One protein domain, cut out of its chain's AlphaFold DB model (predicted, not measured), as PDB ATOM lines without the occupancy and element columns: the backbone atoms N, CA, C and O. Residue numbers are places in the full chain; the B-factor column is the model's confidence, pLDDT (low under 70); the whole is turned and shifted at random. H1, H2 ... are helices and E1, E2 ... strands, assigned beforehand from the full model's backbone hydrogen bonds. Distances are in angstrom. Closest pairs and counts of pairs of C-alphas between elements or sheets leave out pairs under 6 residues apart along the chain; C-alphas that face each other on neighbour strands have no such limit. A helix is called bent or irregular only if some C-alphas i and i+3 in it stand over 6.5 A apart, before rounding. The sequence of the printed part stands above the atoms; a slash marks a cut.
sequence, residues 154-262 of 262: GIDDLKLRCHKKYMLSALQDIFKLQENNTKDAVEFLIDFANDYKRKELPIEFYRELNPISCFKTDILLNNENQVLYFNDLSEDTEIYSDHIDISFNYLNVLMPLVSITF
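AT A GLANCE: This is residues 154 to 262 of the 262 residues of an uncharacterized protein of Firmicutes bacterium (UniProt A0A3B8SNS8). A two-stranded hairpin, E1 and E2, makes one end of an elongated body, and three long helices, H2, H3 and H6, lie side by side at the other end, their centres in a triangle. The short H4 sits between the two ends; H1 is at the side, near the beginning of H2, and H5 is beside E1. The printed part has 109 residues, with six named helices and two named strands in the order H1 H2 H3 H4 E1 E2 H5 H6; the sheet, E1 - E2, is antiparallel, and the class is mostly helix. The whole is compact, with a radius of gyration of the C-alphas of 14.9 A, and spans 51 by 28 by 23 A.

IN THESE COORDINATES: E1 is residues 215 to 221, 17.2 A long, with C-alpha 215 at (-42.906, 4.510, 113.227). E2 is residues 224 to 230, 18.5 A. H5 is residues 235 to 241 and H4 residues 203 to 206. H3, residues 182 to 197, measures 22.2 A, H2, residues 167 to 180, 20.0 A, and H6, residues 247 to 261, 19.8 A, ending at C-alpha 261 at (-50.124, 5.998, 87.551). H1 is residues 157 to 163, with C-alpha 157 at (-45.145, -12.041, 107.182). H5 is irregular, with C-alphas 236 and 239 7.4 A apart, and H6 only just, with C-alphas 252 and 255 6.6 A apart.

HOW THE PARTS SIT: E1 and E2 form a hairpin, antiparallel at 151 degrees, with N 217 and O 228 2.9 A apart and N 226 and O 219 2.8 A apart, both within hydrogen-bond range. The closest C-alphas of E1 and H5, Thr 217 and Tyr 240, are 7.2 A apart. Those of E1 and H4, Phe 215 and Tyr 206, are 6.6 A apart. H1 and H4 only just touch, with 3 pairs of C-alphas within 8 A, the closest being His 163 and Glu 204 at 7.4 A. H3 touches H6 at a shallow tilt of 16 degrees, opposite ways, closest at the C-alphas of Val 186 and Thr 261, 6.5 A. H2 and H3 form a helical hairpin, at a shallow tilt of 22 degrees, opposite ways; residues 174 to 178 of H2 touch residues 184 to 189 of H3, closest at the C-alphas of Leu 177 and Ala 185, 4.8 A. H2 and H6 are close but not clearly touching, with the C-alphas of Gln 178 and Thr 261 7.9 A apart. H3 and H5 are apart. In H2 and H3 every O i to N i+4 pair is within hydrogen-bond range; in H6 8 of 11 are, in H1 1 of 3, with 2 of 4 O i to N i+3 pairs, and in H5 1 of 3, with 3 of 4, while H4 is too short for such a pair.

THE WHOLE: The two C-alphas farthest apart, those of Asn 180 and Asn 222, are 52.0 A apart. The printed part has no cut, and no link is long. The mean pLDDT of the printed part is 89.6; residues 234 to 241, of which 235 to 241 belong to H5, are under 70.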
ATOM      1  N   GLY A 154     -39.985  -9.151 100.289       89.12
ATOM      2  CA  GLY A 154     -38.952  -8.362 100.972       89.12
ATOM      3  C   GLY A 154     -39.283  -7.993 102.420       89.12
ATOM      4  O   GLY A 154     -38.379  -7.595 103.145       89.12
ATOM      5  N   ILE A 155     -40.526  -8.192 102.869       92.88
ATOM      6  CA  ILE A 155     -40.957  -7.970 104.256       92.88
ATOM      7  C   ILE A 155     -41.429  -9.307 104.845       92.88
ATOM      8  O   ILE A 155     -42.079 -10.090 104.156       92.88
ATOM      9  N   ASP A 156     -41.075  -9.573 106.103       92.44
ATOM     10  CA  ASP A 156     -41.533 -10.756 106.836       92.44
ATOM     11  C   ASP A 156     -43.052 -10.728 107.077       92.44
ATOM     12  O   ASP A 156     -43.627  -9.672 107.362       92.44
ATOM     13  N   ASP A 157     -43.695 -11.897 107.024       91.75
ATOM     14  CA  ASP A 157     -45.145 -12.041 107.182       91.75
ATOM     15  C   ASP A 157     -45.665 -11.460 108.505       91.75
ATOM     16  O   ASP A 157     -46.773 -10.922 108.541       91.75
ATOM     17  N   LEU A 158     -44.901 -11.543 109.603       92.44
ATOM     18  CA  LEU A 158     -45.312 -10.971 110.890       92.44
ATOM     19  C   LEU A 158     -45.358  -9.446 110.833       92.44
ATOM     20  O   LEU A 158     -46.280  -8.853 111.387       92.44
ATOM     21  N   LYS A 159     -44.412  -8.821 110.128       93.81
ATOM     22  CA  LYS A 159     -44.363  -7.364 109.953       93.81
ATOM     23  C   LYS A 159     -45.410  -6.877 108.956       93.81
ATOM     24  O   LYS A 159     -46.059  -5.866 109.197       93.81
ATOM     25  N   LEU A 160     -45.658  -7.631 107.881       93.69
ATOM     26  CA  LEU A 160     -46.715  -7.313 106.912       93.69
ATOM     27  C   LEU A 160     -48.110  -7.262 107.548       93.69
ATOM     28  O   LEU A 160     -48.958  -6.494 107.092       93.69
ATOM     29  N   ARG A 161     -48.362  -8.026 108.622       94.06
ATOM     30  CA  ARG A 161     -49.647  -7.984 109.345       94.06
ATOM     31  C   ARG A 161     -49.986  -6.593 109.873       94.06
ATOM     32  O   ARG A 161     -51.163  -6.244 109.846       94.06
ATOM     33  N   CYS A 162     -48.988  -5.809 110.286       93.25
ATOM     34  CA  CYS A 162     -49.183  -4.436 110.755       93.25
ATOM     35  C   CYS A 162     -49.737  -3.520 109.655       93.25
ATOM     36  O   CYS A 162     -50.457  -2.580 109.950       93.25
ATOM     37  N   HIS A 163     -49.474  -3.829 108.383       95.56
ATOM     38  CA  HIS A 163     -49.895  -3.009 107.241       95.56
ATOM     39  C   HIS A 163     -51.195  -3.482 106.589       95.56
ATOM     40  O   HIS A 163     -51.757  -2.774 105.755       95.56
ATOM     41  N   LYS A 164     -51.686  -4.678 106.950       94.62
ATOM     42  CA  LYS A 164     -52.774  -5.371 106.241       94.62
ATOM     43  C   LYS A 164     -54.062  -4.550 106.137       94.62
ATOM     44  O   LYS A 164     -54.704  -4.582 105.098       94.62
ATOM     45  N   LYS A 165     -54.439  -3.841 107.204       95.75
ATOM     46  CA  LYS A 165     -55.650  -2.995 107.251       95.75
ATOM     47  C   LYS A 165     -55.399  -1.538 106.844       95.75
ATOM     48  O   LYS A 165     -56.334  -0.750 106.854       95.75
ATOM     49  N   TYR A 166     -54.154  -1.190 106.537       96.00
ATOM     50  CA  TYR A 166     -53.717   0.184 106.306       96.00
ATOM     51  C   TYR A 166     -53.053   0.268 104.936       96.00
ATOM     52  O   TYR A 166     -53.730   0.081 103.927       96.00
ATOM     53  N   MET A 167     -51.736   0.480 104.866       96.56
ATOM     54  CA  MET A 167     -51.049   0.720 103.598       96.56
ATOM     55  C   MET A 167     -51.238  -0.406 102.565       96.56
ATOM     56  O   MET A 167     -51.367  -0.117 101.381       96.56
ATOM     57  N   LEU A 168     -51.331  -1.682 102.976       96.62
ATOM     58  CA  LEU A 168     -51.622  -2.769 102.024       96.62
ATOM     59  C   LEU A 168     -53.063  -2.742 101.505       96.62
ATOM     60  O   LEU A 168     -53.278  -3.105 100.353       96.62
ATOM     61  N   SER A 169     -54.025  -2.302 102.321       97.00
ATOM     62  CA  SER A 169     -55.414  -2.119 101.882       97.00
ATOM     63  C   SER A 169     -55.517  -0.961 100.891       97.00
ATOM     64  O   SER A 169     -56.141  -1.111  99.851       97.00
ATOM     65  N   ALA A 170     -54.829   0.156 101.151       97.00
ATOM     66  CA  ALA A 170     -54.775   1.268 100.201       97.00
ATOM     67  C   ALA A 170     -54.117   0.851  98.874       97.00
ATOM     68  O   ALA A 170     -54.630   1.163  97.805       97.00
ATOM     69  N   LEU A 171     -53.017   0.089  98.920       96.88
ATOM     70  CA  LEU A 171     -52.394  -0.474  97.715       96.88
ATOM     71  C   LEU A 171     -53.342  -1.406  96.954       96.88
ATOM     72  O   LEU A 171     -53.380  -1.362  95.728       96.88
ATOM     73  N   GLN A 172     -54.097  -2.242  97.669       97.25
ATOM     74  CA  GLN A 172     -55.115  -3.112  97.086       97.25
ATOM     75  C   GLN A 172     -56.192  -2.297  96.358       97.25
ATOM     76  O   GLN A 172     -56.495  -2.601  95.205       97.25
ATOM     77  N   ASP A 173     -56.701  -1.229  96.978       97.12
ATOM     78  CA  ASP A 173     -57.676  -0.331  96.354       97.12
ATOM     79  C   ASP A 173     -57.092   0.359  95.112       97.12
ATOM     80  O   ASP A 173     -57.736   0.388  94.065       97.12
ATOM     81  N   ILE A 174     -55.838   0.820  95.170       96.88
ATOM     82  CA  ILE A 174     -55.141   1.432  94.026       96.88
ATOM     83  C   ILE A 174     -54.994   0.441  92.872       96.88
ATOM     84  O   ILE A 174     -55.292   0.790  91.732       96.88
ATOM     85  N   PHE A 175     -54.549  -0.793  93.135       97.62
ATOM     86  CA  PHE A 175     -54.452  -1.829  92.102       97.62
ATOM     87  C   PHE A 175     -55.810  -2.114  91.468       97.62
ATOM     88  O   PHE A 175     -55.929  -2.158  90.246       97.62
ATOM     89  N   LYS A 176     -56.840  -2.282  92.299       97.06
ATOM     90  CA  LYS A 176     -58.201  -2.553  91.849       97.06
ATOM     91  C   LYS A 176     -58.746  -1.417  90.994       97.06
ATOM     92  O   LYS A 176     -59.351  -1.680  89.957       97.06
ATOM     93  N   LEU A 177     -58.535  -0.167  91.395       96.81
ATOM     94  CA  LEU A 177     -58.929   0.989  90.598       96.81
ATOM     95  C   LEU A 177     -58.128   1.045  89.295       96.81
ATOM     96  O   LEU A 177     -58.732   1.207  88.245       96.81
ATOM     97  N   GLN A 178     -56.816   0.808  89.319       95.50
ATOM     98  CA  GLN A 178     -55.987   0.785  88.108       95.50
ATOM     99  C   GLN A 178     -56.407  -0.285  87.100       95.50
ATOM    100  O   GLN A 178     -56.422  -0.027  85.899       95.50
ATOM    101  N   GLU A 179     -56.786  -1.478  87.564       96.12
ATOM    102  CA  GLU A 179     -57.274  -2.534  86.673       96.12
ATOM    103  C   GLU A 179     -58.626  -2.186  86.017       96.12
ATOM    104  O   GLU A 179     -58.924  -2.704  84.940       96.12
ATOM    105  N   ASN A 180     -59.434  -1.310  86.625       95.19
ATOM    106  CA  ASN A 180     -60.783  -0.974  86.152       95.19
ATOM    107  C   ASN A 180     -60.866   0.384  85.435       95.19
ATOM    108  O   ASN A 180     -61.394   0.474  84.328       95.19
ATOM    109  N   ASN A 181     -60.385   1.444  86.080       93.44
ATOM    110  CA  ASN A 181     -60.410   2.819  85.604       93.44
ATOM    111  C   ASN A 181     -59.229   3.612  86.190       93.44
ATOM    112  O   ASN A 181     -59.266   4.084  87.328       93.44
ATOM    113  N   THR A 182     -58.199   3.823  85.370       92.38
ATOM    114  CA  THR A 182     -57.000   4.589  85.738       92.38
ATOM    115  C   THR A 182     -57.317   5.998  86.241       92.38
ATOM    116  O   THR A 182     -56.633   6.477  87.139       92.38
ATOM    117  N   LYS A 183     -58.367   6.661  85.731       93.62
ATOM    118  CA  LYS A 183     -58.736   8.004  86.200       93.62
ATOM    119  C   LYS A 183     -59.177   7.984  87.663       93.62
ATOM    120  O   LYS A 183     -58.724   8.818  88.439       93.62
ATOM    121  N   ASP A 184     -59.996   7.009  88.042       95.38
ATOM    122  CA  ASP A 184     -60.468   6.867  89.422       95.38
ATOM    123  C   ASP A 184     -59.301   6.503  90.351       95.38
ATOM    124  O   ASP A 184     -59.238   6.968  91.486       95.38
ATOM    125  N   ALA A 185     -58.332   5.721  89.858       95.62
ATOM    126  CA  ALA A 185     -57.110   5.424  90.602       95.62
ATOM    127  C   ALA A 185     -56.250   6.670  90.840       95.62
ATOM    128  O   ALA A 185     -55.729   6.853  91.939       95.62
ATOM    129  N   VAL A 186     -56.113   7.528  89.823       94.38
ATOM    130  CA  VAL A 186     -55.427   8.820  89.932       94.38
ATOM    131  C   VAL A 186     -56.126   9.711  90.958       94.38
ATOM    132  O   VAL A 186     -55.463  10.216  91.859       94.38
ATOM    133  N   GLU A 187     -57.446   9.885  90.848       95.38
ATOM    134  CA  GLU A 187     -58.237  10.709  91.773       95.38
ATOM    135  C   GLU A 187     -58.093  10.199  93.217       95.38
ATOM    136  O   GLU A 187     -57.676  10.957  94.095       95.38
ATOM    137  N   PHE A 188     -58.288   8.894  93.441       96.50
ATOM    138  CA  PHE A 188     -58.085   8.261  94.747       96.50
ATOM    139  C   PHE A 188     -56.673   8.492  95.297       96.50
ATOM    140  O   PHE A 188     -56.507   8.818  96.470       96.50
ATOM    141  N   LEU A 189     -55.640   8.321  94.468       96.38
ATOM    142  CA  LEU A 189     -54.254   8.431  94.911       96.38
ATOM    143  C   LEU A 189     -53.867   9.873  95.267       96.38
ATOM    144  O   LEU A 189     -53.111  10.073  96.217       96.38
ATOM    145  N   ILE A 190     -54.379  10.871  94.539       95.19
ATOM    146  CA  ILE A 190     -54.185  12.290  94.873       95.19
ATOM    147  C   ILE A 190     -54.819  12.599  96.230       95.19
ATOM    148  O   ILE A 190     -54.158  13.200  97.083       95.19
ATOM    149  N   ASP A 191     -56.070  12.188  96.433       96.81
ATOM    150  CA  ASP A 191     -56.802  12.436  97.675       96.81
ATOM    151  C   ASP A 191     -56.109  11.741  98.849       96.81
ATOM    152  O   ASP A 191     -55.721  12.394  99.818       96.81
ATOM    153  N   PHE A 192     -55.793  10.452  98.696       97.81
ATOM    154  CA  PHE A 192     -55.059   9.680  99.693       97.81
ATOM    155  C   PHE A 192     -53.697  10.305 100.028       97.81
ATOM    156  O   PHE A 192     -53.334  10.418 101.198       97.81
ATOM    157  N   ALA A 193     -52.927  10.750  99.026       96.88
ATOM    158  CA  ALA A 193     -51.634  11.394  99.252       96.88
ATOM    159  C   ALA A 193     -51.767  12.756  99.953       96.88
ATOM    160  O   ALA A 193     -50.893  13.130 100.740       96.88
ATOM    161  N   ASN A 194     -52.837  13.506  99.686       96.38
ATOM    162  CA  ASN A 194     -53.116  14.762 100.373       96.38
ATOM    163  C   ASN A 194     -53.507  14.530 101.833       96.38
ATOM    164  O   ASN A 194     -52.928  15.181 102.701       96.38
ATOM    165  N   ASP A 195     -54.395  13.580 102.110       97.19
ATOM    166  CA  ASP A 195     -54.793  13.214 103.474       97.19
ATOM    167  C   ASP A 195     -53.592  12.680 104.268       97.19
ATOM    168  O   ASP A 195     -53.359  13.080 105.410       97.19
ATOM    169  N   TYR A 196     -52.750  11.858 103.627       96.75
ATOM    170  CA  TYR A 196     -51.494  11.364 104.193       96.75
ATOM    171  C   TYR A 196     -50.555  12.512 104.592       96.75
ATOM    172  O   TYR A 196     -50.042  12.545 105.709       96.75
ATOM    173  N   LYS A 197     -50.352  13.498 103.706       95.06
ATOM    174  CA  LYS A 197     -49.530  14.690 103.987       95.06
ATOM    175  C   LYS A 197     -50.088  15.547 105.119       95.06
ATOM    176  O   LYS A 197     -49.310  16.095 105.894       95.06
ATOM    177  N   ARG A 198     -51.415  15.702 105.180       94.44
ATOM    178  CA  ARG A 198     -52.105  16.463 106.234       94.44
ATOM    179  C   ARG A 198     -52.178  15.705 107.562       94.44
ATOM    180  O   ARG A 198     -52.658  16.265 108.539       94.44
ATOM    181  N   LYS A 199     -51.669  14.469 107.606       92.25
ATOM    182  CA  LYS A 199     -51.743  13.554 108.746       92.25
ATOM    183  C   LYS A 199     -53.188  13.238 109.184       92.25
ATOM    184  O   LYS A 199     -53.444  12.992 110.356       92.25
ATOM    185  N   GLU A 200     -54.129  13.207 108.240       94.00
ATOM    186  CA  GLU A 200     -55.564  12.989 108.507       94.00
ATOM    187  C   GLU A 200     -55.983  11.508 108.478       94.00
ATOM    188  O   GLU A 200     -57.087  11.155 108.892       94.00
ATOM    189  N   LEU A 201     -55.102  10.615 108.019       94.25
ATOM    190  CA  LEU A 201     -55.316   9.168 108.051       94.25
ATOM    191  C   LEU A 201     -55.023   8.575 109.444       94.25
ATOM    192  O   LEU A 201     -54.220   9.138 110.192       94.25
ATOM    193  N   PRO A 202     -55.597   7.399 109.779       93.12
ATOM    194  CA  PRO A 202     -55.244   6.648 110.981       93.12
ATOM    195  C   PRO A 202     -53.734   6.457 111.156       93.12
ATOM    196  O   PRO A 202     -53.019   6.201 110.187       93.12
ATOM    197  N   ILE A 203     -53.266   6.501 112.406       91.44
ATOM    198  CA  ILE A 203     -51.833   6.547 112.741       91.44
ATOM    199  C   ILE A 203     -51.005   5.437 112.077       91.44
ATOM    200  O   ILE A 203     -49.901   5.675 111.601       91.44
ATOM    201  N   GLU A 204     -51.566   4.235 111.953       93.38
ATOM    202  CA  GLU A 204     -50.903   3.070 111.359       93.38
ATOM    203  C   GLU A 204     -50.566   3.225 109.866       93.38
ATOM    204  O   GLU A 204     -49.698   2.511 109.364       93.38
ATOM    205  N   PHE A 205     -51.169   4.178 109.144       95.62
ATOM    206  CA  PHE A 205     -50.726   4.513 107.785       95.62
ATOM    207  C   PHE A 205     -49.316   5.120 107.763       95.62
ATOM    208  O   PHE A 205     -48.600   4.985 106.767       95.62
ATOM    209  N   TYR A 206     -48.882   5.752 108.856       94.81
ATOM    210  CA  TYR A 206     -47.558   6.364 108.967       94.81
ATOM    211  C   TYR A 206     -46.472   5.395 109.440       94.81
ATOM    212  O   TYR A 206     -45.307   5.774 109.523       94.81
ATOM    213  N   ARG A 207     -46.818   4.130 109.704       95.31
ATOM    214  CA  ARG A 207     -45.826   3.071 109.896       95.31
ATOM    215  C   ARG A 207     -45.070   2.864 108.591       95.31
ATOM    216  O   ARG A 207     -45.686   2.650 107.545       95.31
ATOM    217  N   GLU A 208     -43.744   2.882 108.631       96.44
ATOM    218  CA  GLU A 208     -42.946   2.727 107.417       96.44
ATOM    219  C   GLU A 208     -43.191   1.353 106.775       96.44
ATOM    220  O   GLU A 208     -43.017   0.303 107.403       96.44
ATOM    221  N   LEU A 209     -43.588   1.342 105.503       96.19
ATOM    222  CA  LEU A 209     -43.787   0.128 104.724       96.19
ATOM    223  C   LEU A 209     -42.427  -0.377 104.239       96.19
ATOM    224  O   LEU A 209     -42.030  -0.155 103.101       96.19
ATOM    225  N   ASN A 210     -41.673  -1.008 105.135       95.50
ATOM    226  CA  ASN A 210     -40.349  -1.554 104.857       95.50
ATOM    227  C   ASN A 210     -40.044  -2.763 105.764       95.50
ATOM    228  O   ASN A 210     -40.844  -3.105 106.640       95.50
ATOM    229  N   PRO A 211     -38.891  -3.440 105.596       94.50
ATOM    230  CA  PRO A 211     -38.550  -4.604 106.413       94.50
ATOM    231  C   PRO A 211     -38.360  -4.298 107.905       94.50
ATOM    232  O   PRO A 211     -38.321  -5.234 108.704       94.50
ATOM    233  N   ILE A 212     -38.209  -3.031 108.305       94.12
ATOM    234  CA  ILE A 212     -38.097  -2.605 109.706       94.12
ATOM    235  C   ILE A 212     -39.501  -2.495 110.312       94.12
ATOM    236  O   ILE A 212     -39.746  -3.153 111.324       94.12
ATOM    237  N   SER A 213     -40.426  -1.824 109.615       94.69
ATOM    238  CA  SER A 213     -41.853  -1.702 109.945       94.69
ATOM    239  C   SER A 213     -42.152  -0.950 111.253       94.69
ATOM    240  O   SER A 213     -43.048  -1.338 112.011       94.69
ATOM    241  N   CYS A 214     -41.421   0.136 111.499       94.19
ATOM    242  CA  CYS A 214     -41.581   1.004 112.669       94.19
ATOM    243  C   CYS A 214     -42.222   2.347 112.303       94.19
ATOM    244  O   CYS A 214     -42.253   2.737 111.138       94.19
ATOM    245  N   PHE A 215     -42.682   3.072 113.316       93.44
ATOM    246  CA  PHE A 215     -42.906   4.510 113.227       93.44
ATOM    247  C   PHE A 215     -41.588   5.230 113.458       93.44
ATOM    248  O   PHE A 215     -40.911   4.961 114.453       93.44
ATOM    249  N   LYS A 216     -41.235   6.139 112.557       92.88
ATOM    250  CA  LYS A 216     -40.111   7.048 112.742       92.88
ATOM    251  C   LYS A 216     -40.639   8.368 113.292       92.88
ATOM    252  O   LYS A 216     -41.681   8.846 112.853       92.88
ATOM    253  N   THR A 217     -39.938   8.944 114.257       88.94
ATOM    254  CA  THR A 217     -40.292  10.241 114.843       88.94
ATOM    255  C   THR A 217     -39.075  11.142 114.890       88.94
ATOM    256  O   THR A 217     -37.968  10.653 115.124       88.94
ATOM    257  N   ASP A 218     -39.309  12.438 114.720       82.81
ATOM    258  CA  ASP A 218     -38.305  13.481 114.890       82.81
ATOM    259  C   ASP A 218     -38.717  14.337 116.093       82.81
ATOM    260  O   ASP A 218     -39.469  15.311 115.982       82.81
ATOM    261  N   ILE A 219     -38.270  13.917 117.277       80.88
ATOM    262  CA  ILE A 219     -38.594  14.579 118.542       80.88
ATOM    263  C   ILE A 219     -37.406  15.388 119.051       80.88
ATOM    264  O   ILE A 219     -36.247  15.033 118.850       80.88
ATOM    265  N   LEU A 220     -37.699  16.474 119.761       71.44
ATOM    266  CA  LEU A 220     -36.688  17.262 120.455       71.44
ATOM    267  C   LEU A 220     -36.487  16.698 121.862       71.44
ATOM    268  O   LEU A 220     -37.362  16.818 122.717       71.44
ATOM    269  N   LEU A 221     -35.316  16.120 122.121       71.94
ATOM    270  CA  LEU A 221     -34.897  15.718 123.461       71.94
ATOM    271  C   LEU A 221     -33.676  16.548 123.853       71.94
ATOM    272  O   LEU A 221     -32.683  16.580 123.133       71.94
ATOM    273  N   ASN A 222     -33.748  17.240 124.994       75.81
ATOM    274  CA  ASN A 222     -32.686  18.133 125.484       75.81
ATOM    275  C   ASN A 222     -32.261  19.229 124.482       75.81
ATOM    276  O   ASN A 222     -31.086  19.574 124.411       75.81
ATOM    277  N   ASN A 223     -33.213  19.795 123.731       73.75
ATOM    278  CA  ASN A 223     -32.977  20.778 122.658       73.75
ATOM    279  C   ASN A 223     -32.163  20.249 121.460       73.75
ATOM    280  O   ASN A 223     -31.682  21.043 120.653       73.75
ATOM    281  N   GLU A 224     -32.045  18.929 121.309       74.75
ATOM    282  CA  GLU A 224     -31.446  18.285 120.142       74.75
ATOM    283  C   GLU A 224     -32.484  17.414 119.427       74.75
ATOM    284  O   GLU A 224     -33.293  16.734 120.064       74.75
ATOM    285  N   ASN A 225     -32.465  17.427 118.090       75.44
ATOM    286  CA  ASN A 225     -33.292  16.524 117.295       75.44
ATOM    287  C   ASN A 225     -32.805  15.089 117.499       75.44
ATOM    288  O   ASN A 225     -31.664  14.760 117.169       75.44
ATOM    289  N   GLN A 226     -33.687  14.231 117.997       79.69
ATOM    290  CA  GLN A 226     -33.454  12.804 118.114       79.69
ATOM    291  C   GLN A 226     -34.445  12.040 117.245       79.69
ATOM    292  O   GLN A 226     -35.657  12.237 117.322       79.69
ATOM    293  N   VAL A 227     -33.899  11.137 116.431       84.38
ATOM    294  CA  VAL A 227     -34.687  10.213 115.619       84.38
ATOM    295  C   VAL A 227     -34.955   8.964 116.443       84.38
ATOM    296  O   VAL A 227     -34.023   8.210 116.737       84.38
ATOM    297  N   LEU A 228     -36.217   8.729 116.798       86.00
ATOM    298  CA  LEU A 228     -36.634   7.508 117.489       86.00
ATOM    299  C   LEU A 228     -37.486   6.621 116.585       86.00
ATOM    300  O   LEU A 228     -38.248   7.109 115.750       86.00
ATOM    301  N   TYR A 229     -37.366   5.309 116.801       88.50
ATOM    302  CA  TYR A 229     -38.140   4.286 116.107       88.50
ATOM    303  C   TYR A 229     -39.005   3.517 117.100       88.50
ATOM    304  O   TYR A 229     -38.487   2.899 118.031       88.50
ATOM    305  N   PHE A 230     -40.314   3.505 116.863       87.81
ATOM    306  CA  PHE A 230     -41.287   2.826 117.713       87.81
ATOM    307  C   PHE A 230     -41.933   1.653 116.975       87.81
ATOM    308  O   PHE A 230     -42.382   1.784 115.837       87.81
ATOM    309  N   ASN A 231     -41.998   0.491 117.631       86.06
ATOM    310  CA  ASN A 231     -42.741  -0.662 117.110       86.06
ATOM    311  C   ASN A 231     -44.254  -0.491 117.291       86.06
ATOM    312  O   ASN A 231     -45.027  -1.042 116.510       86.06
ATOM    313  N   ASP A 232     -44.666   0.250 118.313       82.50
ATOM    314  CA  ASP A 232     -46.058   0.498 118.662       82.50
ATOM    315  C   ASP A 232     -46.171   1.888 119.297       82.50
ATOM    316  O   ASP A 232     -45.218   2.359 119.926       82.50
ATOM    317  N   LEU A 233     -47.315   2.530 119.102       75.19
ATOM    318  CA  LEU A 233     -47.654   3.844 119.628       75.19
ATOM    319  C   LEU A 233     -48.904   3.655 120.501       75.19
ATOM    320  O   LEU A 233     -50.012   3.522 119.992       75.19
ATOM    321  N   SER A 234     -48.721   3.557 121.822       64.62
ATOM    322  CA  SER A 234     -49.821   3.404 122.791       64.62
ATOM    323  C   SER A 234     -50.654   4.686 122.923       64.62
ATOM    324  O   SER A 234     -50.190   5.748 122.541       64.62
ATOM    325  N   GLU A 235     -51.848   4.653 123.521       54.06
ATOM    326  CA  GLU A 235     -52.685   5.865 123.710       54.06
ATOM    327  C   GLU A 235     -51.940   7.025 124.414       54.06
ATOM    328  O   GLU A 235     -52.115   8.182 124.047       54.06
ATOM    329  N   ASP A 236     -50.982   6.729 125.303       52.25
ATOM    330  CA  ASP A 236     -50.091   7.725 125.932       52.25
ATOM    331  C   ASP A 236     -49.097   8.416 124.959       52.25
ATOM    332  O   ASP A 236     -48.301   9.265 125.363       52.25
ATOM    333  N   THR A 237     -49.102   8.044 123.673       56.81
ATOM    334  CA  THR A 237     -48.216   8.566 122.617       56.81
ATOM    335  C   THR A 237     -48.878   9.578 121.683       56.81
ATOM    336  O   THR A 237     -48.261   9.957 120.686       56.81
ATOM    337  N   GLU A 238     -50.066  10.103 122.017       55.62
ATOM    338  CA  GLU A 238     -50.666  11.248 121.300       55.62
ATOM    339  C   GLU A 238     -49.670  12.408 121.130       55.62
ATOM    340  O   GLU A 238     -49.593  12.996 120.052       55.62
ATOM    341  N   ILE A 239     -48.813  12.646 122.132       59.44
ATOM    342  CA  ILE A 239     -47.736  13.655 122.105       59.44
ATOM    343  C   ILE A 239     -46.757  13.431 120.939       59.44
ATOM    344  O   ILE A 239     -46.183  14.384 120.421       59.44
ATOM    345  N   TYR A 240     -46.553  12.188 120.501       66.00
ATOM    346  CA  TYR A 240     -45.610  11.848 119.435       66.00
ATOM    347  C   TYR A 240     -46.244  11.814 118.044       66.00
ATOM    348  O   TYR A 240     -45.505  11.808 117.061       66.00
ATOM    349  N   SER A 241     -47.578  11.825 117.935       68.88
ATOM    350  CA  SER A 241     -48.288  11.762 116.648       68.88
ATOM    351  C   SER A 241     -47.936  12.946 115.726       68.88
ATOM    352  O   SER A 241     -47.612  12.761 114.545       68.88
ATOM    353  N   ASP A 242     -47.839  14.148 116.299       79.06
ATOM    354  CA  ASP A 242     -47.404  15.365 115.604       79.06
ATOM    355  C   ASP A 242     -45.952  15.276 115.112       79.06
ATOM    356  O   ASP A 242     -45.607  15.840 114.069       79.06
ATOM    357  N   HIS A 243     -45.120  14.488 115.795       86.25
ATOM    358  CA  HIS A 243     -43.698  14.299 115.500       86.25
ATOM    359  C   HIS A 243     -43.391  13.086 114.615       86.25
ATOM    360  O   HIS A 243     -42.221  12.829 114.331       86.25
ATOM    361  N   ILE A 244     -44.403  12.338 114.161       90.75
ATOM    362  CA  ILE A 244     -44.180  11.231 113.224       90.75
ATOM    363  C   ILE A 244     -43.600  11.775 111.916       90.75
ATOM    364  O   ILE A 244     -44.189  12.657 111.281       90.75
ATOM    365  N   ASP A 245     -42.465  11.214 111.505       92.69
ATOM    366  CA  ASP A 245     -41.884  11.436 110.191       92.69
ATOM    367  C   ASP A 245     -42.615  10.560 109.169       92.69
ATOM    368  O   ASP A 245     -42.517   9.332 109.165       92.69
ATOM    369  N   ILE A 246     -43.358  11.217 108.285       94.62
ATOM    370  CA  ILE A 246     -44.155  10.575 107.236       94.62
ATOM    371  C   ILE A 246     -43.392  10.470 105.904       94.62
ATOM    372  O   ILE A 246     -43.902   9.939 104.914       94.62
ATOM    373  N   SER A 247     -42.162  10.992 105.848       95.44
ATOM    374  CA  SER A 247     -41.406  11.167 104.606       95.44
ATOM    375  C   SER A 247     -41.121   9.840 103.917       95.44
ATOM    376  O   SER A 247     -41.105   9.783 102.690       95.44
ATOM    377  N   PHE A 248     -40.925   8.757 104.677       96.50
ATOM    378  CA  PHE A 248     -40.562   7.468 104.102       96.50
ATOM    379  C   PHE A 248     -41.633   6.940 103.140       96.50
ATOM    380  O   PHE A 248     -41.332   6.745 101.963       96.50
ATOM    381  N   ASN A 249     -42.875   6.724 103.595       96.94
ATOM    382  CA  ASN A 249     -43.921   6.200 102.706       96.94
ATOM    383  C   ASN A 249     -44.290   7.232 101.640       96.94
ATOM    384  O   ASN A 249     -44.528   6.859 100.493       96.94
ATOM    385  N   TYR A 250     -44.291   8.524 101.984       96.88
ATOM    386  CA  TYR A 250     -44.601   9.570 101.017       96.88
ATOM    387  C   TYR A 250     -43.632   9.549  99.827       96.88
ATOM    388  O   TYR A 250     -44.063   9.429  98.681       96.88
ATOM    389  N   LEU A 251     -42.322   9.585 100.087       96.75
ATOM    390  CA  LEU A 251     -41.293   9.654  99.047       96.75
ATOM    391  C   LEU A 251     -41.047   8.319  98.344       96.75
ATOM    392  O   LEU A 251     -40.695   8.314  97.169       96.75
ATOM    393  N   ASN A 252     -41.202   7.194  99.047       96.38
ATOM    394  CA  ASN A 252     -40.790   5.888  98.532       96.38
ATOM    395  C   ASN A 252     -41.956   4.995  98.080       96.38
ATOM    396  O   ASN A 252     -41.721   3.985  97.420       96.38
ATOM    397  N   VAL A 253     -43.200   5.340  98.418       96.00
ATOM    398  CA  VAL A 253     -44.391   4.566  98.032       96.00
ATOM    399  C   VAL A 253     -45.371   5.448  97.270       96.00
ATOM    400  O   VAL A 253     -45.638   5.183  96.102       96.00
ATOM    401  N   LEU A 254     -45.861   6.527  97.885       96.19
ATOM    402  CA  LEU A 254     -46.954   7.324  97.317       96.19
ATOM    403  C   LEU A 254     -46.522   8.133  96.092       96.19
ATOM    404  O   LEU A 254     -47.170   8.055  95.055       96.19
ATOM    405  N   MET A 255     -45.409   8.866  96.167       94.56
ATOM    406  CA  MET A 255     -44.918   9.643  95.025       94.56
ATOM    407  C   MET A 255     -44.504   8.769  93.828       94.56
ATOM    408  O   MET A 255     -44.872   9.112  92.704       94.56
ATOM    409  N   PRO A 256     -43.816   7.625  94.018       94.81
ATOM    410  CA  PRO A 256     -43.581   6.677  92.933       94.81
ATOM    411  C   PRO A 256     -44.875   6.129  92.327       94.81
ATOM    412  O   PRO A 256     -44.988   6.079  91.108       94.81
ATOM    413  N   LEU A 257     -45.881   5.792  93.145       94.62
ATOM    414  CA  LEU A 257     -47.190   5.366  92.635       94.62
ATOM    415  C   LEU A 257     -47.854   6.452  91.793       94.62
ATOM    416  O   LEU A 257     -48.392   6.134  90.737       94.62
ATOM    417  N   VAL A 258     -47.788   7.714  92.227       91.50
ATOM    418  CA  VAL A 258     -48.297   8.853  91.452       91.50
ATOM    419  C   VAL A 258     -47.558   8.915  90.118       91.50
ATOM    420  O   VAL A 258     -48.191   8.921  89.074       91.50
ATOM    421  N   SER A 259     -46.227   8.857  90.126       90.69
ATOM    422  CA  SER A 259     -45.434   8.915  88.893       90.69
ATOM    423  C   SER A 259     -45.684   7.755  87.925       90.69
ATOM    424  O   SER A 259     -45.481   7.935  86.733       90.69
ATOM    425  N   ILE A 260     -46.041   6.573  88.427       90.12
ATOM    426  CA  ILE A 260     -46.314   5.378  87.613       90.12
ATOM    427  C   ILE A 260     -47.759   5.375  87.087       90.12
ATOM    428  O   ILE A 260     -48.042   4.779  86.051       90.12
ATOM    429  N   THR A 261     -48.680   5.992  87.832       84.56
ATOM    430  CA  THR A 261     -50.124   5.998  87.551       84.56
ATOM    431  C   THR A 261     -50.523   7.087  86.549       84.56
ATOM    432  O   THR A 261     -51.513   6.907  85.839       84.56
ATOM    433  N   PHE A 262     -49.771   8.190  86.500       77.75
ATOM    434  CA  PHE A 262     -49.938   9.304  85.558       77.75
ATOM    435  C   PHE A 262     -49.142   9.093  84.266       77.75
ATOM    436  O   PHE A 262     -49.674   9.480  83.199       77.75
TER     437      PHE A 262